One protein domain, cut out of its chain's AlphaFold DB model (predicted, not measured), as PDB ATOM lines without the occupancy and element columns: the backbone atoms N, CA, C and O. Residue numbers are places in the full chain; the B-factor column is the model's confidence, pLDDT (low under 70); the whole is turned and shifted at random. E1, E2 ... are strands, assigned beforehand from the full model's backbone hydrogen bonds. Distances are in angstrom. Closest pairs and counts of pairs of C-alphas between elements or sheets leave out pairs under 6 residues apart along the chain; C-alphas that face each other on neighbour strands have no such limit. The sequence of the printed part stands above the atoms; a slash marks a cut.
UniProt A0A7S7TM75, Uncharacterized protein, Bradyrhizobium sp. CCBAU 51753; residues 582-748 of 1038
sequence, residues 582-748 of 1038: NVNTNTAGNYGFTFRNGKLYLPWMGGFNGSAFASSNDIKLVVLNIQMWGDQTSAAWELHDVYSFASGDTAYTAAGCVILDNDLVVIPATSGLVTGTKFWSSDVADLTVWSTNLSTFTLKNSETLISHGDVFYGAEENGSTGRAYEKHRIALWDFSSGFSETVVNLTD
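What this domain is: This is residues 582 to 748 of the 1038 residues of an uncharacterized protein of Bradyrhizobium sp. CCBAU 51753 (UniProt A0A7S7TM75). Three small twisted sheets follow one another along the longest axis like the blades of a fan, the sheet E5 E6 E7 between the sheets E1 E2 E3 E4 and E8 E9 E10 E11. The first two blades are partly face to face as a sandwich, the third is set off at one end, and residues 609 to 614 stick out in a loop. The printed part has 167 residues, with eleven named strands, E1 to E11 in chain order, and no named helix; the sheet orders are as just named, and each sheet is antiparallel. The class is all strand, though the strands hold 67 of the 167 residues. The whole is compact, with a radius of gyration of the C-alphas of 16.7 A and spans of 56 by 38 by 26 A.

How they stand to each other: E1, residues 594 to 596, E2, 599 to 604, E3, 619 to 625, and E4, 637 to 643, form a meander, each strand the antiparallel neighbour of the one before. N 596 and O 599 are 3.0 A apart, N 602 and O 622 2.8 A, and N 623 and O 638 2.8 A, within hydrogen-bond range. A second meander holds E5, residues 664 to 670, E6, 678 to 683, and E7, 686 to 694; N 667 and O 680 are 2.8 A apart, N 681 and O 691 2.9 A. E7 bends by 65 degrees at residue 689. These two sheets form a sandwich, two sheets face to face, with strands at 26 degrees; the closest C-alphas of E4 and E7, Val 642 and Trp 690, are 6.5 A apart. Residues 653 to 654 and 658 to 659 make short antiparallel pairings with E5. The third meander is E8, residues 705 to 708, E9, 711 to 716, E10, 729 to 734, and E11, 740 to 745; N 713 and O 706 are 2.8 A apart, N 733 and O 712 2.7 A, and N 742 and O 732 2.8 A. E5 and E9 are apart, and so are E7 and E8.

Where its parts are: E1 begins at C-alpha 594, (142.366, 110.090, 226.454). E3 is 19.7 A long from first to last C-alpha, E4 18.7 A, E5 19.4 A and E7 21.4 A. E11 ends at C-alpha 745, (146.909, 86.599, 241.840).

The domain as a whole: The C-alphas of Asp 631 and Tyr 725, the two farthest apart, are 56.1 A from each other. The printed part has no cut. The links E2 to E3, E3 to E4, E4 to E5 and E9 to E10 are long. The mean pLDDT of the printed part is 70.4; 70 residues are under 70, among them 582 to 592, 605 to 618 and 717 to 728.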
ATOM      1  N   ASN A 582     161.907 109.547 216.815       41.03
ATOM      2  CA  ASN A 582     162.000 109.189 218.235       41.03
ATOM      3  C   ASN A 582     160.733 109.504 219.038       41.03
ATOM      4  O   ASN A 582     160.792 109.634 220.260       41.03
ATOM      5  N   VAL A 583     159.563 109.480 218.396       45.59
ATOM      6  CA  VAL A 583     158.396 108.924 219.090       45.59
ATOM      7  C   VAL A 583     158.690 107.427 219.223       45.59
ATOM      8  O   VAL A 583     158.336 106.635 218.358       45.59
ATOM      9  N   ASN A 584     159.461 107.029 220.241       39.25
ATOM     10  CA  ASN A 584     159.837 105.633 220.454       39.25
ATOM     11  C   ASN A 584     158.603 104.841 220.929       39.25
ATOM     12  O   ASN A 584     158.457 104.491 222.097       39.25
ATOM     13  N   THR A 585     157.676 104.613 220.000       42.00
ATOM     14  CA  THR A 585     156.595 103.624 220.056       42.00
ATOM     15  C   THR A 585     157.113 102.235 219.672       42.00
ATOM     16  O   THR A 585     156.378 101.253 219.759       42.00
ATOM     17  N   ASN A 586     158.387 102.131 219.271       33.66
ATOM     18  CA  ASN A 586     158.936 101.009 218.519       33.66
ATOM     19  C   ASN A 586     159.350  99.788 219.363       33.66
ATOM     20  O   ASN A 586     160.068  98.920 218.873       33.66
ATOM     21  N   THR A 587     158.898  99.667 220.613       35.22
ATOM     22  CA  THR A 587     159.100  98.416 221.375       35.22
ATOM     23  C   THR A 587     157.895  97.901 222.145       35.22
ATOM     24  O   THR A 587     157.912  96.738 222.530       35.22
ATOM     25  N   ALA A 588     156.830  98.685 222.290       32.59
ATOM     26  CA  ALA A 588     155.485  98.194 222.577       32.59
ATOM     27  C   ALA A 588     154.547  99.404 222.549       32.59
ATOM     28  O   ALA A 588     154.584 100.266 223.429       32.59
ATOM     29  N   GLY A 589     153.761  99.517 221.479       41.75
ATOM     30  CA  GLY A 589     152.767 100.570 221.338       41.75
ATOM     31  C   GLY A 589     151.791 100.567 222.511       41.75
ATOM     32  O   GLY A 589     151.412  99.494 222.966       41.75
ATOM     33  N   ASN A 590     151.439 101.770 222.978       47.31
ATOM     34  CA  ASN A 590     150.232 102.154 223.732       47.31
ATOM     35  C   ASN A 590     150.547 103.290 224.722       47.31
ATOM     36  O   ASN A 590     150.254 103.174 225.906       47.31
ATOM     37  N   TYR A 591     151.081 104.430 224.269       50.84
ATOM     38  CA  TYR A 591     150.902 105.642 225.073       50.84
ATOM     39  C   TYR A 591     149.433 106.041 224.925       50.84
ATOM     40  O   TYR A 591     149.043 106.678 223.946       50.84
ATOM     41  N   GLY A 592     148.599 105.538 225.839       62.47
ATOM     42  CA  GLY A 592     147.176 105.845 225.879       62.47
ATOM     43  C   GLY A 592     147.001 107.353 225.960       62.47
ATOM     44  O   GLY A 592     147.476 107.984 226.901       62.47
ATOM     45  N   PHE A 593     146.371 107.936 224.953       70.12
ATOM     46  CA  PHE A 593     145.769 109.248 225.083       70.12
ATOM     47  C   PHE A 593     144.324 109.059 225.484       70.12
ATOM     48  O   PHE A 593     143.715 108.009 225.261       70.12
ATOM     49  N   THR A 594     143.762 110.098 226.058       73.94
ATOM     50  CA  THR A 594     142.366 110.090 226.454       73.94
ATOM     51  C   THR A 594     141.712 111.369 225.978       73.94
ATOM     52  O   THR A 594     142.361 112.407 225.824       73.94
ATOM     53  N   PHE A 595     140.430 111.258 225.670       77.81
ATOM     54  CA  PHE A 595     139.614 112.356 225.202       77.81
ATOM     55  C   PHE A 595     138.516 112.614 226.226       77.81
ATOM     56  O   PHE A 595     137.769 111.704 226.585       77.81
ATOM     57  N   ARG A 596     138.414 113.856 226.693       80.44
ATOM     58  CA  ARG A 596     137.371 114.286 227.628       80.44
ATOM     59  C   ARG A 596     137.067 115.756 227.381       80.44
ATOM     60  O   ARG A 596     137.984 116.565 227.244       80.44
ATOM     61  N   ASN A 597     135.784 116.105 227.335       82.38
ATOM     62  CA  ASN A 597     135.309 117.490 227.266       82.38
ATOM     63  C   ASN A 597     135.937 118.317 226.126       82.38
ATOM     64  O   ASN A 597     136.314 119.469 226.329       82.38
ATOM     65  N   GLY A 598     136.092 117.739 224.929       79.12
ATOM     66  CA  GLY A 598     136.649 118.479 223.791       79.12
ATOM     67  C   GLY A 598     138.168 118.675 223.833       79.12
ATOM     68  O   GLY A 598     138.703 119.396 222.993       79.12
ATOM     69  N   LYS A 599     138.866 118.033 224.776       83.62
ATOM     70  CA  LYS A 599     140.323 118.073 224.911       83.62
ATOM     71  C   LYS A 599     140.930 116.674 224.770       83.62
ATOM     72  O   LYS A 599     140.380 115.692 225.268       83.62
ATOM     73  N   LEU A 600     142.067 116.602 224.089       84.00
ATOM     74  CA  LEU A 600     142.896 115.415 223.913       84.00
ATOM     75  C   LEU A 600     144.124 115.528 224.822       84.00
ATOM     76  O   LEU A 600     144.857 116.509 224.748       84.00
ATOM     77  N   TYR A 601     144.350 114.521 225.656       84.50
ATOM     78  CA  TYR A 601     145.407 114.491 226.664       84.50
ATOM     79  C   TYR A 601     146.456 113.462 226.249       84.50
ATOM     80  O   TYR A 601     146.128 112.296 226.032       84.50
ATOM     81  N   LEU A 602     147.704 113.902 226.099       80.25
ATOM     82  CA  LEU A 602     148.805 113.131 225.526       80.25
ATOM     83  C   LEU A 602     150.019 113.183 226.461       80.25
ATOM     84  O   LEU A 602     150.631 114.246 226.598       80.25
ATOM     85  N   PRO A 603     150.411 112.071 227.100       77.19
ATOM     86  CA  PRO A 603     151.654 112.027 227.847       77.19
ATOM     87  C   PRO A 603     152.817 112.021 226.847       77.19
ATOM     88  O   PRO A 603     152.806 111.278 225.864       77.19
ATOM     89  N   TRP A 604     153.822 112.857 227.084       73.56
ATOM     90  CA  TRP A 604     154.949 113.056 226.180       73.56
ATOM     91  C   TRP A 604     156.282 112.941 226.919       73.56
ATOM     92  O   TRP A 604     156.431 113.454 228.028       73.56
ATOM     93  N   MET A 605     157.255 112.290 226.271       63.56
ATOM     94  CA  MET A 605     158.577 111.969 226.830       63.56
ATOM     95  C   MET A 605     159.752 112.369 225.912       63.56
ATOM     96  O   MET A 605     160.780 111.698 225.865       63.56
ATOM     97  N   GLY A 606     159.598 113.439 225.131       59.06
ATOM     98  CA  GLY A 606     160.652 113.990 224.268       59.06
ATOM     99  C   GLY A 606     161.213 115.320 224.781       59.06
ATOM    100  O   GLY A 606     160.510 116.078 225.448       59.06
ATOM    101  N   GLY A 607     162.469 115.621 224.433       51.78
ATOM    102  CA  GLY A 607     163.118 116.893 224.765       51.78
ATOM    103  C   GLY A 607     162.459 118.088 224.064       51.78
ATOM    104  O   GLY A 607     162.202 118.042 222.859       51.78
ATOM    105  N   PHE A 608     162.190 119.155 224.820       52.03
ATOM    106  CA  PHE A 608     161.687 120.432 224.298       52.03
ATOM    107  C   PHE A 608     162.837 121.431 224.134       52.03
ATOM    108  O   PHE A 608     163.828 121.387 224.862       52.03
ATOM    109  N   ASN A 609     162.698 122.340 223.171       42.00
ATOM    110  CA  ASN A 609     163.754 123.261 222.755       42.00
ATOM    111  C   ASN A 609     164.272 124.144 223.919       42.00
ATOM    112  O   ASN A 609     163.486 124.819 224.587       42.00
ATOM    113  N   GLY A 610     165.593 124.144 224.155       46.03
ATOM    114  CA  GLY A 610     166.264 124.897 225.229       46.03
ATOM    115  C   GLY A 610     166.929 124.055 226.329       46.03
ATOM    116  O   GLY A 610     167.666 124.614 227.145       46.03
ATOM    117  N   SER A 611     166.741 122.730 226.348       41.88
ATOM    118  CA  SER A 611     167.509 121.814 227.200       41.88
ATOM    119  C   SER A 611     168.575 121.090 226.373       41.88
ATOM    120  O   SER A 611     168.289 120.351 225.439       41.88
ATOM    121  N   ALA A 612     169.849 121.321 226.693       34.31
ATOM    122  CA  ALA A 612     170.959 120.704 225.978       34.31
ATOM    123  C   ALA A 612     170.945 119.173 226.154       34.31
ATOM    124  O   ALA A 612     171.377 118.702 227.197       34.31
ATOM    125  N   PHE A 613     170.445 118.429 225.157       35.84
ATOM    126  CA  PHE A 613     170.736 117.029 224.770       35.84
ATOM    127  C   PHE A 613     171.127 115.987 225.847       35.84
ATOM    128  O   PHE A 613     171.803 115.001 225.553       35.84
ATOM    129  N   ALA A 614     170.680 116.134 227.088       35.22
ATOM    130  CA  ALA A 614     170.980 115.217 228.176       35.22
ATOM    131  C   ALA A 614     169.680 114.587 228.669       35.22
ATOM    132  O   ALA A 614     168.982 115.195 229.468       35.22
ATOM    133  N   SER A 615     169.373 113.379 228.183       47.06
ATOM    134  CA  SER A 615     168.624 112.338 228.914       47.06
ATOM    135  C   SER A 615     167.445 112.794 229.796       47.06
ATOM    136  O   SER A 615     167.283 112.271 230.902       47.06
ATOM    137  N   SER A 616     166.649 113.780 229.383       48.72
ATOM    138  CA  SER A 616     165.614 114.333 230.253       48.72
ATOM    139  C   SER A 616     164.402 113.418 230.186       48.72
ATOM    140  O   SER A 616     163.584 113.522 229.277       48.72
ATOM    141  N   ASN A 617     164.324 112.497 231.142       58.50
ATOM    142  CA  ASN A 617     163.229 111.549 231.312       58.50
ATOM    143  C   ASN A 617     161.887 112.227 231.657       58.50
ATOM    144  O   ASN A 617     160.930 111.512 231.916       58.50
ATOM    145  N   ASP A 618     161.814 113.562 231.690       68.81
ATOM    146  CA  ASP A 618     160.662 114.350 232.130       68.81
ATOM    147  C   ASP A 618     159.360 113.889 231.474       68.81
ATOM    148  O   ASP A 618     159.246 113.787 230.250       68.81
ATOM    149  N   ILE A 619     158.366 113.628 232.320       73.44
ATOM    150  CA  ILE A 619     157.017 113.308 231.874       73.44
ATOM    151  C   ILE A 619     156.291 114.639 231.741       73.44
ATOM    152  O   ILE A 619     156.189 115.406 232.704       73.44
ATOM    153  N   LYS A 620     155.781 114.918 230.545       80.19
ATOM    154  CA  LYS A 620     154.911 116.068 230.288       80.19
ATOM    155  C   LYS A 620     153.535 115.601 229.857       80.19
ATOM    156  O   LYS A 620     153.398 114.520 229.288       80.19
ATOM    157  N   LEU A 621     152.529 116.429 230.090       83.88
ATOM    158  CA  LEU A 621     151.190 116.236 229.558       83.88
ATOM    159  C   LEU A 621     150.902 117.348 228.557       83.88
ATOM    160  O   LEU A 621     150.867 118.526 228.907       83.88
ATOM    161  N   VAL A 622     150.701 116.967 227.303       82.38
ATOM    162  CA  VAL A 622     150.232 117.858 226.248       82.38
ATOM    163  C   VAL A 622     148.711 117.764 226.207       82.38
ATOM    164  O   VAL A 622     148.161 116.676 226.040       82.38
ATOM    165  N   VAL A 623     148.028 118.893 226.357       85.69
ATOM    166  CA  VAL A 623     146.566 118.974 226.292       85.69
ATOM    167  C   VAL A 623     146.178 119.787 225.070       85.69
ATOM    168  O   VAL A 623     146.497 120.966 224.973       85.69
ATOM    169  N   LEU A 624     145.491 119.160 224.124       82.69
ATOM    170  CA  LEU A 624     145.080 119.762 222.862       82.69
ATOM    171  C   LEU A 624     143.573 120.022 222.901       82.69
ATOM    172  O   LEU A 624     142.788 119.088 223.053       82.69
ATOM    173  N   ASN A 625     143.145 121.272 222.753       83.31
ATOM    174  CA  ASN A 625     141.730 121.619 222.681       83.31
ATOM    175  C   ASN A 625     141.217 121.441 221.248       83.31
ATOM    176  O   ASN A 625     141.289 122.349 220.420       83.31
ATOM    177  N   ILE A 626     140.668 120.263 220.953       76.56
ATOM    178  CA  ILE A 626     140.205 119.932 219.601       76.56
ATOM    179  C   ILE A 626     138.941 120.704 219.195       76.56
ATOM    180  O   ILE A 626     138.665 120.830 218.002       76.56
ATOM    181  N   GLN A 627     138.199 121.286 220.147       74.25
ATOM    182  CA  GLN A 627     137.069 122.172 219.836       74.25
ATOM    183  C   GLN A 627     137.520 123.519 219.251       74.25
ATOM    184  O   GLN A 627     136.751 124.161 218.539       74.25
ATOM    185  N   MET A 628     138.771 123.931 219.484       70.44
ATOM    186  CA  MET A 628     139.341 125.185 218.971       70.44
ATOM    187  C   MET A 628     140.068 125.027 217.628       70.44
ATOM    188  O   MET A 628     140.825 125.904 217.232       70.44
ATOM    189  N   TRP A 629     139.817 123.948 216.881       67.69
ATOM    190  CA  TRP A 629     140.547 123.590 215.653       67.69
ATOM    191  C   TRP A 629     140.688 124.706 214.594       67.69
ATOM    192  O   TRP A 629     141.627 124.696 213.802       67.69
ATOM    193  N   GLY A 630     139.752 125.660 214.543       60.41
ATOM    194  CA  GLY A 630     139.799 126.794 213.611       60.41
ATOM    195  C   GLY A 630     140.771 127.917 213.999       60.41
ATOM    196  O   GLY A 630     141.037 128.788 213.174       60.41
ATOM    197  N   ASP A 631     141.298 127.908 215.223       54.03
ATOM    198  CA  ASP A 631     142.142 128.956 215.792       54.03
ATOM    199  C   ASP A 631     143.502 128.352 216.184       54.03
ATOM    200  O   ASP A 631     143.685 127.840 217.283       54.03
ATOM    201  N   GLN A 632     144.472 128.360 215.261       59.19
ATOM    202  CA  GLN A 632     145.831 127.834 215.494       59.19
ATOM    203  C   GLN A 632     146.691 128.763 216.379       59.19
ATOM    204  O   GLN A 632     147.885 128.952 216.138       59.19
ATOM    205  N   THR A 633     146.098 129.391 217.388       57.66
ATOM    206  CA  THR A 633     146.813 130.213 218.368       57.66
ATOM    207  C   THR A 633     147.366 129.357 219.508       57.66
ATOM    208  O   THR A 633     147.006 128.194 219.690       57.66
ATOM    209  N   SER A 634     148.234 129.944 220.337       58.56
ATOM    210  CA  SER A 634     148.733 129.323 221.575       58.56
ATOM    211  C   SER A 634     147.635 128.988 222.598       58.56
ATOM    212  O   SER A 634     147.950 128.453 223.650       58.56
ATOM    213  N   ALA A 635     146.370 129.337 222.333       59.19
ATOM    214  CA  ALA A 635     145.220 128.998 223.169       59.19
ATOM    215  C   ALA A 635     144.602 127.626 222.832       59.19
ATOM    216  O   ALA A 635     143.842 127.088 223.634       59.19
ATOM    217  N   ALA A 636     144.923 127.043 221.670       67.31
ATOM    218  CA  ALA A 636     144.386 125.748 221.245       67.31
ATOM    219  C   ALA A 636     145.075 124.544 221.909       67.31
ATOM    220  O   ALA A 636     144.649 123.406 221.719       67.31
ATOM    221  N   TRP A 637     146.131 124.770 222.691       74.12
ATOM    222  CA  TRP A 637     146.824 123.724 223.432       74.12
ATOM    223  C   TRP A 637     147.563 124.268 224.648       74.12
ATOM    224  O   TRP A 637     147.913 125.442 224.717       74.12
ATOM    225  N   GLU A 638     147.814 123.380 225.601       78.12
ATOM    226  CA  GLU A 638     148.495 123.655 226.857       78.12
ATOM    227  C   GLU A 638     149.548 122.563 227.100       78.12
ATOM    228  O   GLU A 638     149.329 121.389 226.789       78.12
ATOM    229  N   LEU A 639     150.700 122.943 227.654       78.44
ATOM    230  CA  LEU A 639     151.728 122.008 228.106       78.44
ATOM    231  C   LEU A 639     151.813 122.079 229.626       78.44
ATOM    232  O   LEU A 639     152.055 123.151 230.177       78.44
ATOM    233  N   HIS A 640     151.664 120.933 230.278       78.81
ATOM    234  CA  HIS A 640     151.733 120.809 231.728       78.81
ATOM    235  C   HIS A 640     152.930 119.944 232.113       78.81
ATOM    236  O   HIS A 640     153.082 118.813 231.640       78.81
ATOM    237  N   ASP A 641     153.806 120.492 232.952       76.50
ATOM    238  CA  ASP A 641     154.931 119.749 233.510       76.50
ATOM    239  C   ASP A 641     154.399 118.804 234.599       76.50
ATOM    240  O   ASP A 641     153.959 119.248 235.657       76.50
ATOM    241  N   VAL A 642     154.414 117.496 234.328       72.44
ATOM    242  CA  VAL A 642     153.932 116.468 235.269       72.44
ATOM    243  C   VAL A 642     155.032 116.140 236.270       72.44
ATOM    244  O   VAL A 642     154.802 116.072 237.477       72.44
ATOM    245  N   TYR A 643     156.247 115.915 235.763       67.50
ATOM    246  CA  TYR A 643     157.400 115.591 236.588       67.50
ATOM    247  C   TYR A 643     158.721 115.879 235.875       67.50
ATOM    248  O   TYR A 643     158.939 115.414 234.756       67.50
ATOM    249  N   SER A 644     159.621 116.580 236.568       65.25
ATOM    250  CA  SER A 644     161.011 116.775 236.151       65.25
ATOM    251  C   SER A 644     161.939 115.844 236.932       65.25
ATOM    252  O   SER A 644     161.922 115.862 238.168       65.25
ATOM    253  N   PHE A 645     162.774 115.064 236.253       59.31
ATOM    254  CA  PHE A 645     163.713 114.155 236.913       59.31
ATOM    255  C   PHE A 645     164.885 114.932 237.507       59.31
ATOM    256  O   PHE A 645     165.557 115.701 236.817       59.31
ATOM    257  N   ALA A 646     165.188 114.692 238.785       56.75
ATOM    258  CA  ALA A 646     166.448 115.146 239.354       56.75
ATOM    259  C   ALA A 646     167.606 114.309 238.781       56.75
ATOM    260  O   ALA A 646     167.458 113.119 238.493       56.75
ATOM    261  N   SER A 647     168.789 114.913 238.634       47.94
ATOM    262  CA  SER A 647     169.984 114.195 238.176       47.94
ATOM    263  C   SER A 647     170.305 113.029 239.125       47.94
ATOM    264  O   SER A 647     170.773 113.261 240.240       47.94
ATOM    265  N   GLY A 648     170.058 111.789 238.691       52.09
ATOM    266  CA  GLY A 648     170.311 110.569 239.472       52.09
ATOM    267  C   GLY A 648     169.096 109.659 239.693       52.09
ATOM    268  O   GLY A 648     169.294 108.521 240.115       52.09
ATOM    269  N   ASP A 649     167.876 110.105 239.380       57.97
ATOM    270  CA  ASP A 649     166.689 109.241 239.425       57.97
ATOM    271  C   ASP A 649     166.668 108.240 238.256       57.97
ATOM    272  O   ASP A 649     166.991 108.569 237.112       57.97
ATOM    273  N   THR A 650     166.265 106.994 238.534       59.84
ATOM    274  CA  THR A 650     166.017 105.981 237.497       59.84
ATOM    275  C   THR A 650     164.886 106.442 236.585       59.84
ATOM    276  O   THR A 650     163.804 106.768 237.073       59.84
ATOM    277  N   ALA A 651     165.127 106.424 235.273       64.69
ATOM    278  CA  ALA A 651     164.149 106.777 234.251       64.69
ATOM    279  C   ALA A 651     162.840 105.993 234.444       64.69
ATOM    280  O   ALA A 651     162.833 104.763 234.338       64.69
ATOM    281  N   TYR A 652     161.750 106.699 234.748       66.94
ATOM    282  CA  TYR A 652     160.404 106.150 234.629       66.94
ATOM    283  C   TYR A 652     159.875 106.494 233.236       66.94
ATOM    284  O   TYR A 652     159.956 107.645 232.819       66.94
ATOM    285  N   THR A 653     159.314 105.510 232.543       68.12
ATOM    286  CA  THR A 653     158.630 105.654 231.260       68.12
ATOM    287  C   THR A 653     157.128 105.700 231.504       68.12
ATOM    288  O   THR A 653     156.576 104.771 232.098       68.12
ATOM    289  N   ALA A 654     156.463 106.781 231.090       64.94
ATOM    290  CA  ALA A 654     155.009 106.897 231.158       64.94
ATOM    291  C   ALA A 654     154.376 105.771 230.333       64.94
ATOM    292  O   ALA A 654     154.662 105.640 229.153       64.94
ATOM    293  N   ALA A 655     153.524 104.950 230.931       65.00
ATOM    294  CA  ALA A 655     152.874 103.839 230.238       65.00
ATOM    295  C   ALA A 655     151.585 104.270 229.508       65.00
ATOM    296  O   ALA A 655     150.987 103.470 228.798       65.00
ATOM    297  N   GLY A 656     151.150 105.525 229.672       75.19
ATOM    298  CA  GLY A 656     149.946 106.101 229.070       75.19
ATOM    299  C   GLY A 656     149.320 107.165 229.973       75.19
ATOM    300  O   GLY A 656     149.896 107.534 230.993       75.19
ATOM    301  N   CYS A 657     148.145 107.666 229.600       80.81
ATOM    302  CA  CYS A 657     147.297 108.488 230.455       80.81
ATOM    303  C   CYS A 657     145.830 108.081 230.299       80.81
ATOM    304  O   CYS A 657     145.408 107.581 229.253       80.81
ATOM    305  N   VAL A 658     145.054 108.304 231.350       80.94
ATOM    306  CA  VAL A 658     143.615 108.057 231.388       80.94
ATOM    307  C   VAL A 658     142.950 109.166 232.191       80.94
ATOM    308  O   VAL A 658     143.527 109.642 233.163       80.94
ATOM    309  N   ILE A 659     141.739 109.560 231.800       84.75
ATOM    310  CA  ILE A 659     140.859 110.390 232.621       84.75
ATOM    311  C   ILE A 659     139.794 109.485 233.227       84.75
ATOM    312  O   ILE A 659     139.126 108.738 232.507       84.75
ATOM    313  N   LEU A 660     139.694 109.525 234.551       84.56
ATOM    314  CA  LEU A 660     138.706 108.799 235.341       84.56
ATOM    315  C   LEU A 660     137.360 109.537 235.355       84.56
ATOM    316  O   LEU A 660     137.268 110.692 234.933       84.56
ATOM    317  N   ASP A 661     136.300 108.877 235.823       84.44
ATOM    318  CA  ASP A 661     134.957 109.471 235.824       84.44
ATOM    319  C   ASP A 661     134.806 110.635 236.810       84.44
ATOM    320  O   ASP A 661     134.024 111.550 236.544       84.44
ATOM    321  N   ASN A 662     135.614 110.661 237.870       87.00
ATOM    322  CA  ASN A 662     135.795 111.799 238.771       87.00
ATOM    323  C   ASN A 662     136.668 112.938 238.198       87.00
ATOM    324  O   ASN A 662     137.107 113.800 238.954       87.00
ATOM    325  N   ASP A 663     136.924 112.936 236.885       88.31
ATOM    326  CA  ASP A 663     137.728 113.919 236.150       88.31
ATOM    327  C   ASP A 663     139.187 114.040 236.643       88.31
ATOM    328  O   ASP A 663     139.851 115.056 236.440       88.31
ATOM    329  N   LEU A 664     139.734 112.974 237.233       89.31
ATOM    330  CA  LEU A 664     141.158 112.872 237.543       89.31
ATOM    331  C   LEU A 664     141.926 112.351 236.319       89.31
ATOM    332  O   LEU A 664     141.659 111.248 235.834       89.31
ATOM    333  N   VAL A 665     142.916 113.104 235.835       88.81
ATOM    334  CA  VAL A 665     143.908 112.572 234.893       88.81
ATOM    335  C   VAL A 665     144.936 111.765 235.669       88.81
ATOM    336  O   VAL A 665     145.503 112.248 236.645       88.81
ATOM    337  N   VAL A 666     145.189 110.534 235.238       87.44
ATOM    338  CA  VAL A 666     146.141 109.612 235.854       87.44
ATOM    339  C   VAL A 666     147.152 109.157 234.808       87.44
ATOM    340  O   VAL A 666     146.792 108.654 233.743       87.44
ATOM    341  N   ILE A 667     148.433 109.315 235.124       86.69
ATOM    342  CA  ILE A 667     149.574 108.901 234.312       86.69
ATOM    343  C   ILE A 667     150.355 107.872 235.128       86.69
ATOM    344  O   ILE A 667     151.031 108.245 236.086       86.69
ATOM    345  N   PRO A 668     150.278 106.573 234.819       83.81
ATOM    346  CA  PRO A 668     151.230 105.609 235.346       83.81
ATOM    347  C   PRO A 668     152.573 105.745 234.637       83.81
ATOM    348  O   PRO A 668     152.635 105.888 233.416       83.81
ATOM    349  N   ALA A 669     153.662 105.595 235.376       80.56
ATOM    350  CA  ALA A 669     154.974 105.364 234.802       80.56
ATOM    351  C   ALA A 669     155.705 104.251 235.539       80.56
ATOM    352  O   ALA A 669     155.571 104.041 236.751       80.56
ATOM    353  N   THR A 670     156.513 103.539 234.773       74.00
ATOM    354  CA  THR A 670     157.231 102.348 235.207       74.00
ATOM    355  C   THR A 670     158.706 102.566 234.974       74.00
ATOM    356  O   THR A 670     159.097 103.233 234.027       74.00
ATOM    357  N   SER A 671     159.555 102.027 235.836       70.06
ATOM    358  CA  SER A 671     160.979 101.959 235.523       70.06
ATOM    359  C   SER A 671     161.328 100.490 235.374       70.06
ATOM    360  O   SER A 671     160.923  99.671 236.197       70.06
ATOM    361  N   GLY A 672     162.102 100.135 234.349       63.69
ATOM    362  CA  GLY A 672     162.561  98.753 234.179       63.69
ATOM    363  C   GLY A 672     163.460  98.248 235.323       63.69
ATOM    364  O   GLY A 672     163.854  97.085 235.310       63.69
ATOM    365  N   LEU A 673     163.805  99.109 236.291       58.38
ATOM    366  CA  LEU A 673     164.809  98.873 237.332       58.38
ATOM    367  C   LEU A 673     164.278  98.976 238.775       58.38
ATOM    368  O   LEU A 673     164.931  98.448 239.674       58.38
ATOM    369  N   VAL A 674     163.135  99.624 239.028       61.81
ATOM    370  CA  VAL A 674     162.580  99.817 240.386       61.81
ATOM    371  C   VAL A 674     161.295  99.015 240.561       61.81
ATOM    372  O   VAL A 674     160.460  98.945 239.665       61.81
ATOM    373  N   THR A 675     161.132  98.414 241.739       70.50
ATOM    374  CA  THR A 675     159.902  97.724 242.139       70.50
ATOM    375  C   THR A 675     158.788  98.745 242.387       70.50
ATOM    376  O   THR A 675     158.944  99.646 243.209       70.50
ATOM    377  N   GLY A 676     157.665  98.584 241.694       76.94
ATOM    378  CA  GLY A 676     156.456  99.390 241.834       76.94
ATOM    379  C   GLY A 676     156.187 100.330 240.656       76.94
ATOM    380  O   GLY A 676     157.098 100.821 239.988       76.94
ATOM    381  N   THR A 677     154.905 100.589 240.412       83.75
ATOM    382  CA  THR A 677     154.413 101.555 239.416       83.75
ATOM    383  C   THR A 677     154.182 102.893 240.104       83.75
ATOM    384  O   THR A 677     153.523 102.946 241.140       83.75
ATOM    385  N   LYS A 678     154.707 103.989 239.562       86.31
ATOM    386  CA  LYS A 678     154.359 105.326 240.058       86.31
ATOM    387  C   LYS A 678     153.152 105.850 239.297       86.31
ATOM    388  O   LYS A 678     153.093 105.715 238.084       86.31
ATOM    389  N   PHE A 679     152.218 106.456 240.009       87.44
ATOM    390  CA  PHE A 679     151.037 107.103 239.460       87.44
ATOM    391  C   PHE A 679     151.117 108.592 239.748       87.44
ATOM    392  O   PHE A 679     151.208 108.979 240.911       87.44
ATOM    393  N   TRP A 680     151.073 109.410 238.704       89.19
ATOM    394  CA  TRP A 680     150.866 110.848 238.813       89.19
ATOM    395  C   TRP A 680     149.409 111.133 238.514       89.19
ATOM    396  O   TRP A 680     148.889 110.655 237.508       89.19
ATOM    397  N   SER A 681     148.750 111.896 239.374       90.56
ATOM    398  CA  SER A 681     147.348 112.234 239.187       90.56
ATOM    399  C   SER A 681     147.045 113.694 239.481       90.56
ATOM    400  O   SER A 681     147.563 114.245 240.451       90.56
ATOM    401  N   SER A 682     146.195 114.308 238.667       91.69
ATOM    402  CA  SER A 682     145.785 115.710 238.791       91.69
ATOM    403  C   SER A 682     144.314 115.851 238.435       91.69
ATOM    404  O   SER A 682     143.804 115.078 237.626       91.69
ATOM    405  N   ASP A 683     143.628 116.826 239.020       89.81
ATOM    406  CA  ASP A 683     142.280 117.192 238.580       89.81
ATOM    407  C   ASP A 683     142.375 117.816 237.178       89.81
ATOM    408  O   ASP A 683     143.238 118.661 236.928       89.81
ATOM    409  N   VAL A 684     141.521 117.406 236.241       88.62
ATOM    410  CA  VAL A 684     141.488 117.974 234.884       88.62
ATOM    411  C   VAL A 684     141.160 119.477 234.899       88.62
ATOM    412  O   VAL A 684     141.548 120.197 233.975       88.62
ATOM    413  N   ALA A 685     140.488 119.977 235.941       87.06
ATOM    414  CA  ALA A 685     140.228 121.400 236.149       87.06
ATOM    415  C   ALA A 685     141.463 122.190 236.621       87.06
ATOM    416  O   ALA A 685     141.506 123.406 236.420       87.06
ATOM    417  N   ASP A 686     142.463 121.531 237.217       89.12
ATOM    418  CA  ASP A 686     143.717 122.145 237.663       89.12
ATOM    419  C   ASP A 686     144.904 121.189 237.464       89.12
ATOM    420  O   ASP A 686     145.256 120.390 238.331       89.12
ATOM    421  N   LEU A 687     145.550 121.309 236.304       88.75
ATOM    422  CA  LEU A 687     146.722 120.516 235.920       88.75
ATOM    423  C   LEU A 687     148.051 121.078 236.456       88.75
ATOM    424  O   LEU A 687     149.122 120.587 236.089       88.75
ATOM    425  N   THR A 688     148.004 122.100 237.318       84.50
ATOM    426  CA  THR A 688     149.208 122.695 237.920       84.50
ATOM    427  C   THR A 688     149.676 121.957 239.175       84.50
ATOM    428  O   THR A 688     150.817 122.146 239.607       84.50
ATOM    429  N   VAL A 689     148.833 121.089 239.751       84.69
ATOM    430  CA  VAL A 689     149.107 120.374 241.005       84.69
ATOM    431  C   VAL A 689     148.999 118.865 240.813       84.69
ATOM    432  O   VAL A 689     147.915 118.294 240.804       84.69
ATOM    433  N   TRP A 690     150.148 118.193 240.776       89.12
ATOM    434  CA  TRP A 690     150.214 116.742 240.629       89.12
ATOM    435  C   TRP A 690     150.400 116.035 241.974       89.12
ATOM    436  O   TRP A 690     151.318 116.326 242.742       89.12
ATOM    437  N   SER A 691     149.538 115.060 242.241       89.38
ATOM    438  CA  SER A 691     149.693 114.082 243.318       89.38
ATOM    439  C   SER A 691     150.468 112.866 242.815       89.38
ATOM    440  O   SER A 691     150.369 112.500 241.647       89.38
ATOM    441  N   THR A 692     151.245 112.230 243.693       88.94
ATOM    442  CA  THR A 692     152.028 111.038 243.341       88.94
ATOM    443  C   THR A 692     151.730 109.889 244.285       88.94
ATOM    444  O   THR A 692     151.857 110.049 245.499       88.94
ATOM    445  N   ASN A 693     151.429 108.719 243.732       89.56
ATOM    446  CA  ASN A 693     151.221 107.480 244.474       89.56
ATOM    447  C   ASN A 693     152.182 106.395 243.977       89.56
ATOM    448  O   ASN A 693     152.524 106.351 242.796       89.56
ATOM    449  N   LEU A 694     152.640 105.524 244.876       87.88
ATOM    450  CA  LEU A 694     153.502 104.393 244.534       87.88
ATOM    451  C   LEU A 694     152.744 103.092 244.786       87.88
ATOM    452  O   LEU A 694     152.375 102.782 245.915       87.88
ATOM    453  N   SER A 695     152.544 102.339 243.715       87.00
ATOM    454  CA  SER A 695     151.941 101.012 243.710       87.00
ATOM    455  C   SER A 695     152.961  99.951 244.105       87.00
ATOM    456  O   SER A 695     154.115 100.004 243.669       87.00
ATOM    457  N   THR A 696     152.540  98.951 244.880       85.81
ATOM    458  CA  THR A 696     153.373  97.773 245.173       85.81
ATOM    459  C   THR A 696     153.484  96.846 243.963       85.81
ATOM    460  O   THR A 696     154.454  96.092 243.830       85.81
ATOM    461  N   PHE A 697     152.527  96.930 243.042       83.50
ATOM    462  CA  PHE A 697     152.533  96.241 241.764       83.50
ATOM    463  C   PHE A 697     153.410  96.956 240.732       83.50
ATOM    464  O   PHE A 697     153.324  98.176 240.558       83.50
ATOM    465  N   THR A 698     154.252  96.190 240.034       78.81
ATOM    466  CA  THR A 698     155.173  96.700 239.006       78.81
ATOM    467  C   THR A 698     154.622  96.365 237.626       78.81
ATOM    468  O   THR A 698     154.627  95.204 237.231       78.81
ATOM    469  N   LEU A 699     154.175  97.371 236.881       73.06
ATOM    470  CA  LEU A 699     153.890  97.228 235.458       73.06
ATOM    471  C   LEU A 699     155.226  97.057 234.714       73.06
ATOM    472  O   LEU A 699     156.122  97.896 234.835       73.06
ATOM    473  N   LYS A 700     155.385  95.956 233.975       65.25
ATOM    474  CA  LYS A 700     156.561  95.697 233.132       65.25
ATOM    475  C   LYS A 700     156.190  95.881 231.669       65.25
ATOM    476  O   LYS A 700     155.237  95.268 231.209       65.25
ATOM    477  N   ASN A 701     156.993  96.683 230.965       53.31
ATOM    478  CA  ASN A 701     156.745  97.142 229.595       53.31
ATOM    479  C   ASN A 701     155.375  97.842 229.455       53.31
ATOM    480  O   ASN A 701     154.598  97.905 230.401       53.31
ATOM    481  N   SER A 702     155.124  98.506 228.331       49.41
ATOM    482  CA  SER A 702     153.965  99.382 228.061       49.41
ATOM    483  C   SER A 702     152.631  98.628 227.923       49.41
ATOM    484  O   SER A 702     151.830  98.876 227.021       49.41
ATOM    485  N   GLU A 703     152.378  97.673 228.813       53.22
ATOM    486  CA  GLU A 703     151.275  96.743 228.677       53.22
ATOM    487  C   GLU A 703     150.020  97.209 229.425       53.22
ATOM    488  O   GLU A 703     149.987  97.395 230.638       53.22
ATOM    489  N   THR A 704     149.010  97.416 228.580       57.09
ATOM    490  CA  THR A 704     147.573  97.659 228.741       57.09
ATOM    491  C   THR A 704     147.065  98.126 230.097       57.09
ATOM    492  O   THR A 704     146.982  97.389 231.078       57.09
ATOM    493  N   LEU A 705     146.567  99.352 230.058       61.91
ATOM    494  CA  LEU A 705     145.901 100.039 231.139       61.91
ATOM    495  C   LEU A 705     144.446 100.232 230.741       61.91
ATOM    496  O   LEU A 705     144.168 100.725 229.645       61.91
ATOM    497  N   ILE A 706     143.518  99.830 231.602       67.94
ATOM    498  CA  ILE A 706     142.081 100.012 231.369       67.94
ATOM    499  C   ILE A 706     141.493 100.708 232.581       67.94
ATOM    500  O   ILE A 706     141.840 100.363 233.707       67.94
ATOM    501  N   SER A 707     140.589 101.660 232.362       71.44
ATOM    502  CA  SER A 707     139.773 102.239 233.425       71.44
ATOM    503  C   SER A 707     138.300 101.884 233.293       71.44
ATOM    504  O   SER A 707     137.771 101.657 232.196       71.44
ATOM    505  N   HIS A 708     137.634 101.854 234.441       72.56
ATOM    506  CA  HIS A 708     136.186 101.812 234.566       72.56
ATOM    507  C   HIS A 708     135.781 102.583 235.820       72.56
ATOM    508  O   HIS A 708     136.240 102.250 236.914       72.56
ATOM    509  N   GLY A 709     134.941 103.609 235.670       80.00
ATOM    510  CA  GLY A 709     134.691 104.528 236.773       80.00
ATOM    511  C   GLY A 709     135.986 105.214 237.199       80.00
ATOM    512  O   GLY A 709     136.759 105.708 236.373       80.00
ATOM    513  N   ASP A 710     136.253 105.135 238.496       83.25
ATOM    514  CA  ASP A 710     137.462 105.664 239.123       83.25
ATOM    515  C   ASP A 710     138.514 104.577 239.404       83.25
ATOM    516  O   ASP A 710     139.480 104.812 240.128       83.25
ATOM    517  N   VAL A 711     138.332 103.373 238.845       79.88
ATOM    518  CA  VAL A 711     139.225 102.228 239.051       79.88
ATOM    519  C   VAL A 711     140.058 101.969 237.808       79.88
ATOM    520  O   VAL A 711     139.576 101.997 236.672       79.88
ATOM    521  N   PHE A 712     141.326 101.676 238.044       79.31
ATOM    522  CA  PHE A 712     142.348 101.430 237.053       79.31
ATOM    523  C   PHE A 712     142.852  99.991 237.167       79.31
ATOM    524  O   PHE A 712     143.083  99.503 238.266       79.31
ATOM    525  N   TYR A 713     143.033  99.297 236.049       77.06
ATOM    526  CA  TYR A 713     143.424  97.887 236.022       77.06
ATOM    527  C   TYR A 713     144.748  97.725 235.277       77.06
ATOM    528  O   TYR A 713     144.935  98.313 234.209       77.06
ATOM    529  N   GLY A 714     145.648  96.901 235.812       75.62
ATOM    530  CA  GLY A 714     146.918  96.560 235.173       75.62
ATOM    531  C   GLY A 714     147.309  95.110 235.412       75.62
ATOM    532  O   GLY A 714     147.012  94.549 236.463       75.62
ATOM    533  N   ALA A 715     147.973  94.499 234.437       72.94
ATOM    534  CA  ALA A 715     148.475  93.129 234.521       72.94
ATOM    535  C   ALA A 715     150.009  93.117 234.601       72.94
ATOM    536  O   ALA A 715     150.677  93.990 234.054       72.94
ATOM    537  N   GLU A 716     150.573  92.138 235.307       71.38
ATOM    538  CA  GLU A 716     152.020  91.956 235.426       71.38
ATOM    539  C   GLU A 716     152.456  90.819 234.503       71.38
ATOM    540  O   GLU A 716     152.115  89.659 234.748       71.38
ATOM    541  N   GLU A 717     153.243  91.137 233.470       61.28
ATOM    542  CA  GLU A 717     153.985  90.134 232.704       61.28
ATOM    543  C   GLU A 717     155.332  89.877 233.392       61.28
ATOM    544  O   GLU A 717     156.161  90.778 233.582       61.28
ATOM    545  N   ASN A 718     155.594  88.627 233.775       58.88
ATOM    546  CA  ASN A 718     156.874  88.295 234.375       58.88
ATOM    547  C   ASN A 718     157.943  88.072 233.293       58.88
ATOM    548  O   ASN A 718     158.068  86.997 232.711       58.88
ATOM    549  N   GLY A 719     158.700  89.133 233.009       50.03
ATOM    550  CA  GLY A 719     159.647  89.250 231.891       50.03
ATOM    551  C   GLY A 719     160.901  88.360 231.893       50.03
ATOM    552  O   GLY A 719     161.947  88.812 231.438       50.03
ATOM    553  N   SER A 720     160.848  87.112 232.361       50.59
ATOM    554  CA  SER A 720     161.890  86.123 232.052       50.59
ATOM    555  C   SER A 720     161.287  84.938 231.308       50.59
ATOM    556  O   SER A 720     160.656  84.061 231.899       50.59
ATOM    557  N   THR A 721     161.507  84.915 229.993       48.59
ATOM    558  CA  THR A 721     161.242  83.771 229.115       48.59
ATOM    559  C   THR A 721     161.857  82.507 229.725       48.59
ATOM    560  O   THR A 721     163.078  82.361 229.728       48.59
ATOM    561  N   GLY A 722     161.034  81.605 230.272       47.56
ATOM    562  CA  GLY A 722     161.484  80.256 230.641       47.56
ATOM    563  C   GLY A 722     161.152  79.741 232.044       47.56
ATOM    564  O   GLY A 722     161.577  78.633 232.363       47.56
ATOM    565  N   ARG A 723     160.396  80.457 232.888       48.97
ATOM    566  CA  ARG A 723     159.942  79.914 234.188       48.97
ATOM    567  C   ARG A 723     158.421  79.799 234.251       48.97
ATOM    568  O   ARG A 723     157.725  80.738 234.606       48.97
ATOM    569  N   ALA A 724     157.918  78.609 233.929       46.56
ATOM    570  CA  ALA A 724     156.497  78.278 233.765       46.56
ATOM    571  C   ALA A 724     155.626  78.299 235.049       46.56
ATOM    572  O   ALA A 724     154.579  77.662 235.076       46.56
ATOM    573  N   TYR A 725     156.020  79.001 236.117       51.00
ATOM    574  CA  TYR A 725     155.313  78.948 237.410       51.00
ATOM    575  C   TYR A 725     155.288  80.273 238.180       51.00
ATOM    576  O   TYR A 725     154.935  80.288 239.360       51.00
ATOM    577  N   GLU A 726     155.687  81.387 237.567       54.12
ATOM    578  CA  GLU A 726     155.698  82.666 238.279       54.12
ATOM    579  C   GLU A 726     154.331  83.369 238.183       54.12
ATOM    580  O   GLU A 726     153.629  83.283 237.179       54.12
ATOM    581  N   LYS A 727     153.925  83.989 239.299       57.91
ATOM    582  CA  LYS A 727     152.577  84.505 239.562       57.91
ATOM    583  C   LYS A 727     152.179  85.556 238.526       57.91
ATOM    584  O   LYS A 727     152.725  86.651 238.541       57.91
ATOM    585  N   HIS A 728     151.191  85.254 237.693       68.94
ATOM    586  CA  HIS A 728     150.498  86.286 236.924       68.94
ATOM    587  C   HIS A 728     149.550  87.002 237.876       68.94
ATOM    588  O   HIS A 728     148.762  86.354 238.569       68.94
ATOM    589  N   ARG A 729     149.670  88.321 237.979       76.25
ATOM    590  CA  ARG A 729     148.888  89.141 238.906       76.25
ATOM    591  C   ARG A 729     148.200  90.260 238.143       76.25
ATOM    592  O   ARG A 729     148.686  90.700 237.106       76.25
ATOM    593  N   ILE A 730     147.087  90.726 238.687       78.31
ATOM    594  CA  ILE A 730     146.391  91.935 238.251       78.31
ATOM    595  C   ILE A 730     146.328  92.876 239.441       78.31
ATOM    596  O   ILE A 730     146.043  92.432 240.550       78.31
ATOM    597  N   ALA A 731     146.580  94.157 239.224       82.44
ATOM    598  CA  ALA A 731     146.297  95.201 240.190       82.44
ATOM    599  C   ALA A 731     145.061  95.990 239.768       82.44
ATOM    600  O   ALA A 731     144.874  96.298 238.591       82.44
ATOM    601  N   LEU A 732     144.231  96.296 240.758       86.00
ATOM    602  CA  LEU A 732     143.147  97.254 240.690       86.00
ATOM    603  C   LEU A 732     143.578  98.449 241.537       86.00
ATOM    604  O   LEU A 732     143.786  98.300 242.741       86.00
ATOM    605  N   TRP A 733     143.728  99.610 240.922       88.25
ATOM    606  CA  TRP A 733     144.034 100.861 241.596       88.25
ATOM    607  C   TRP A 733     142.799 101.752 241.560       88.25
ATOM    608  O   TRP A 733     142.437 102.273 240.510       88.25
ATOM    609  N   ASP A 734     142.120 101.883 242.690       88.25
ATOM    610  CA  ASP A 734     140.923 102.711 242.830       88.25
ATOM    611  C   ASP A 734     141.334 104.111 243.298       88.25
ATOM    612  O   ASP A 734     142.124 104.240 244.235       88.25
ATOM    613  N   PHE A 735     140.822 105.138 242.621       88.75
ATOM    614  CA  PHE A 735     141.046 106.557 242.894       88.75
ATOM    615  C   PHE A 735     139.764 107.293 243.327       88.75
ATOM    616  O   PHE A 735     139.812 108.505 243.540       88.75
ATOM    617  N   SER A 736     138.630 106.602 243.494       84.00
ATOM    618  CA  SER A 736     137.318 107.189 243.835       84.00
ATOM    619  C   SER A 736     137.330 108.005 245.129       84.00
ATOM    620  O   SER A 736     136.649 109.023 245.249       84.00
ATOM    621  N   SER A 737     138.117 107.570 246.116       84.69
ATOM    622  CA  SER A 737     138.218 108.181 247.451       84.69
ATOM    623  C   SER A 737     139.672 108.377 247.906       84.69
ATOM    624  O   SER A 737     139.965 108.459 249.101       84.69
ATOM    625  N   GLY A 738     140.587 108.483 246.936       85.50
ATOM    626  CA  GLY A 738     142.038 108.428 247.124       85.50
ATOM    627  C   GLY A 738     142.628 107.125 246.584       85.50
ATOM    628  O   GLY A 738     141.887 106.220 246.225       85.50
ATOM    629  N   PHE A 739     143.960 107.036 246.509       89.75
ATOM    630  CA  PHE A 739     144.644 105.871 245.942       89.75
ATOM    631  C   PHE A 739     144.558 104.656 246.870       89.75
ATOM    632  O   PHE A 739     145.098 104.666 247.980       89.75
ATOM    633  N   SER A 740     143.939 103.585 246.388       90.69
ATOM    634  CA  SER A 740     143.999 102.263 247.004       90.69
ATOM    635  C   SER A 740     144.359 101.206 245.965       90.69
ATOM    636  O   SER A 740     144.040 101.346 244.791       90.69
ATOM    637  N   GLU A 741     145.059 100.157 246.390       89.50
ATOM    638  CA  GLU A 741     145.535  99.084 245.518       89.50
ATOM    639  C   GLU A 741     145.010  97.734 246.009       89.50
ATOM    640  O   GLU A 741     145.198  97.365 247.169       89.50
ATOM    641  N   THR A 742     144.409  96.965 245.104       87.69
ATOM    642  CA  THR A 742     144.034  95.565 245.311       87.69
ATOM    643  C   THR A 742     144.765  94.700 244.294       87.69
ATOM    644  O   THR A 742     144.504  94.786 243.100       87.69
ATOM    645  N   VAL A 743     145.675  93.840 244.760       85.69
ATOM    646  CA  VAL A 743     146.404  92.902 243.895       85.69
ATOM    647  C   VAL A 743     145.768  91.519 243.968       85.69
ATOM    648  O   VAL A 743     145.662  90.919 245.036       85.69
ATOM    649  N   VAL A 744     145.394  90.992 242.810       81.31
ATOM    650  CA  VAL A 744     144.789  89.678 242.622       81.31
ATOM    651  C   VAL A 744     145.794  88.766 241.927       81.31
ATOM    652  O   VAL A 744     146.235  89.055 240.816       81.31
ATOM    653  N   ASN A 745     146.147  87.635 242.540       79.69
ATOM    654  CA  ASN A 745     146.909  86.599 241.840       79.69
ATOM    655  C   ASN A 745     145.966  85.811 240.924       79.69
ATOM    656  O   ASN A 745     145.001  85.202 241.387       79.69
ATOM    657  N   LEU A 746     146.275  85.759 239.632       72.56
ATOM    658  CA  LEU A 746     145.553  84.928 238.669       72.56
ATOM    659  C   LEU A 746     145.833  83.439 238.865       72.56
ATOM    660  O   LEU A 746     145.002  82.616 238.507       72.56
ATOM    661  N   THR A 747     146.968  83.083 239.469       68.50
ATOM    662  CA  THR A 747     147.284  81.688 239.821       68.50
ATOM    663  C   THR A 747     146.352  81.106 240.878       68.50
ATOM    664  O   THR A 747     146.240  79.889 240.971       68.50
ATOM    665  N   ASP A 748     145.697  81.961 241.665       68.62
ATOM    666  CA  ASP A 748     144.758  81.545 242.708       68.62
ATOM    667  C   ASP A 748     143.318  81.443 242.156       68.62
ATOM    668  O   ASP A 748     142.397  81.067 242.880       68.62
TER     669      ASP A 748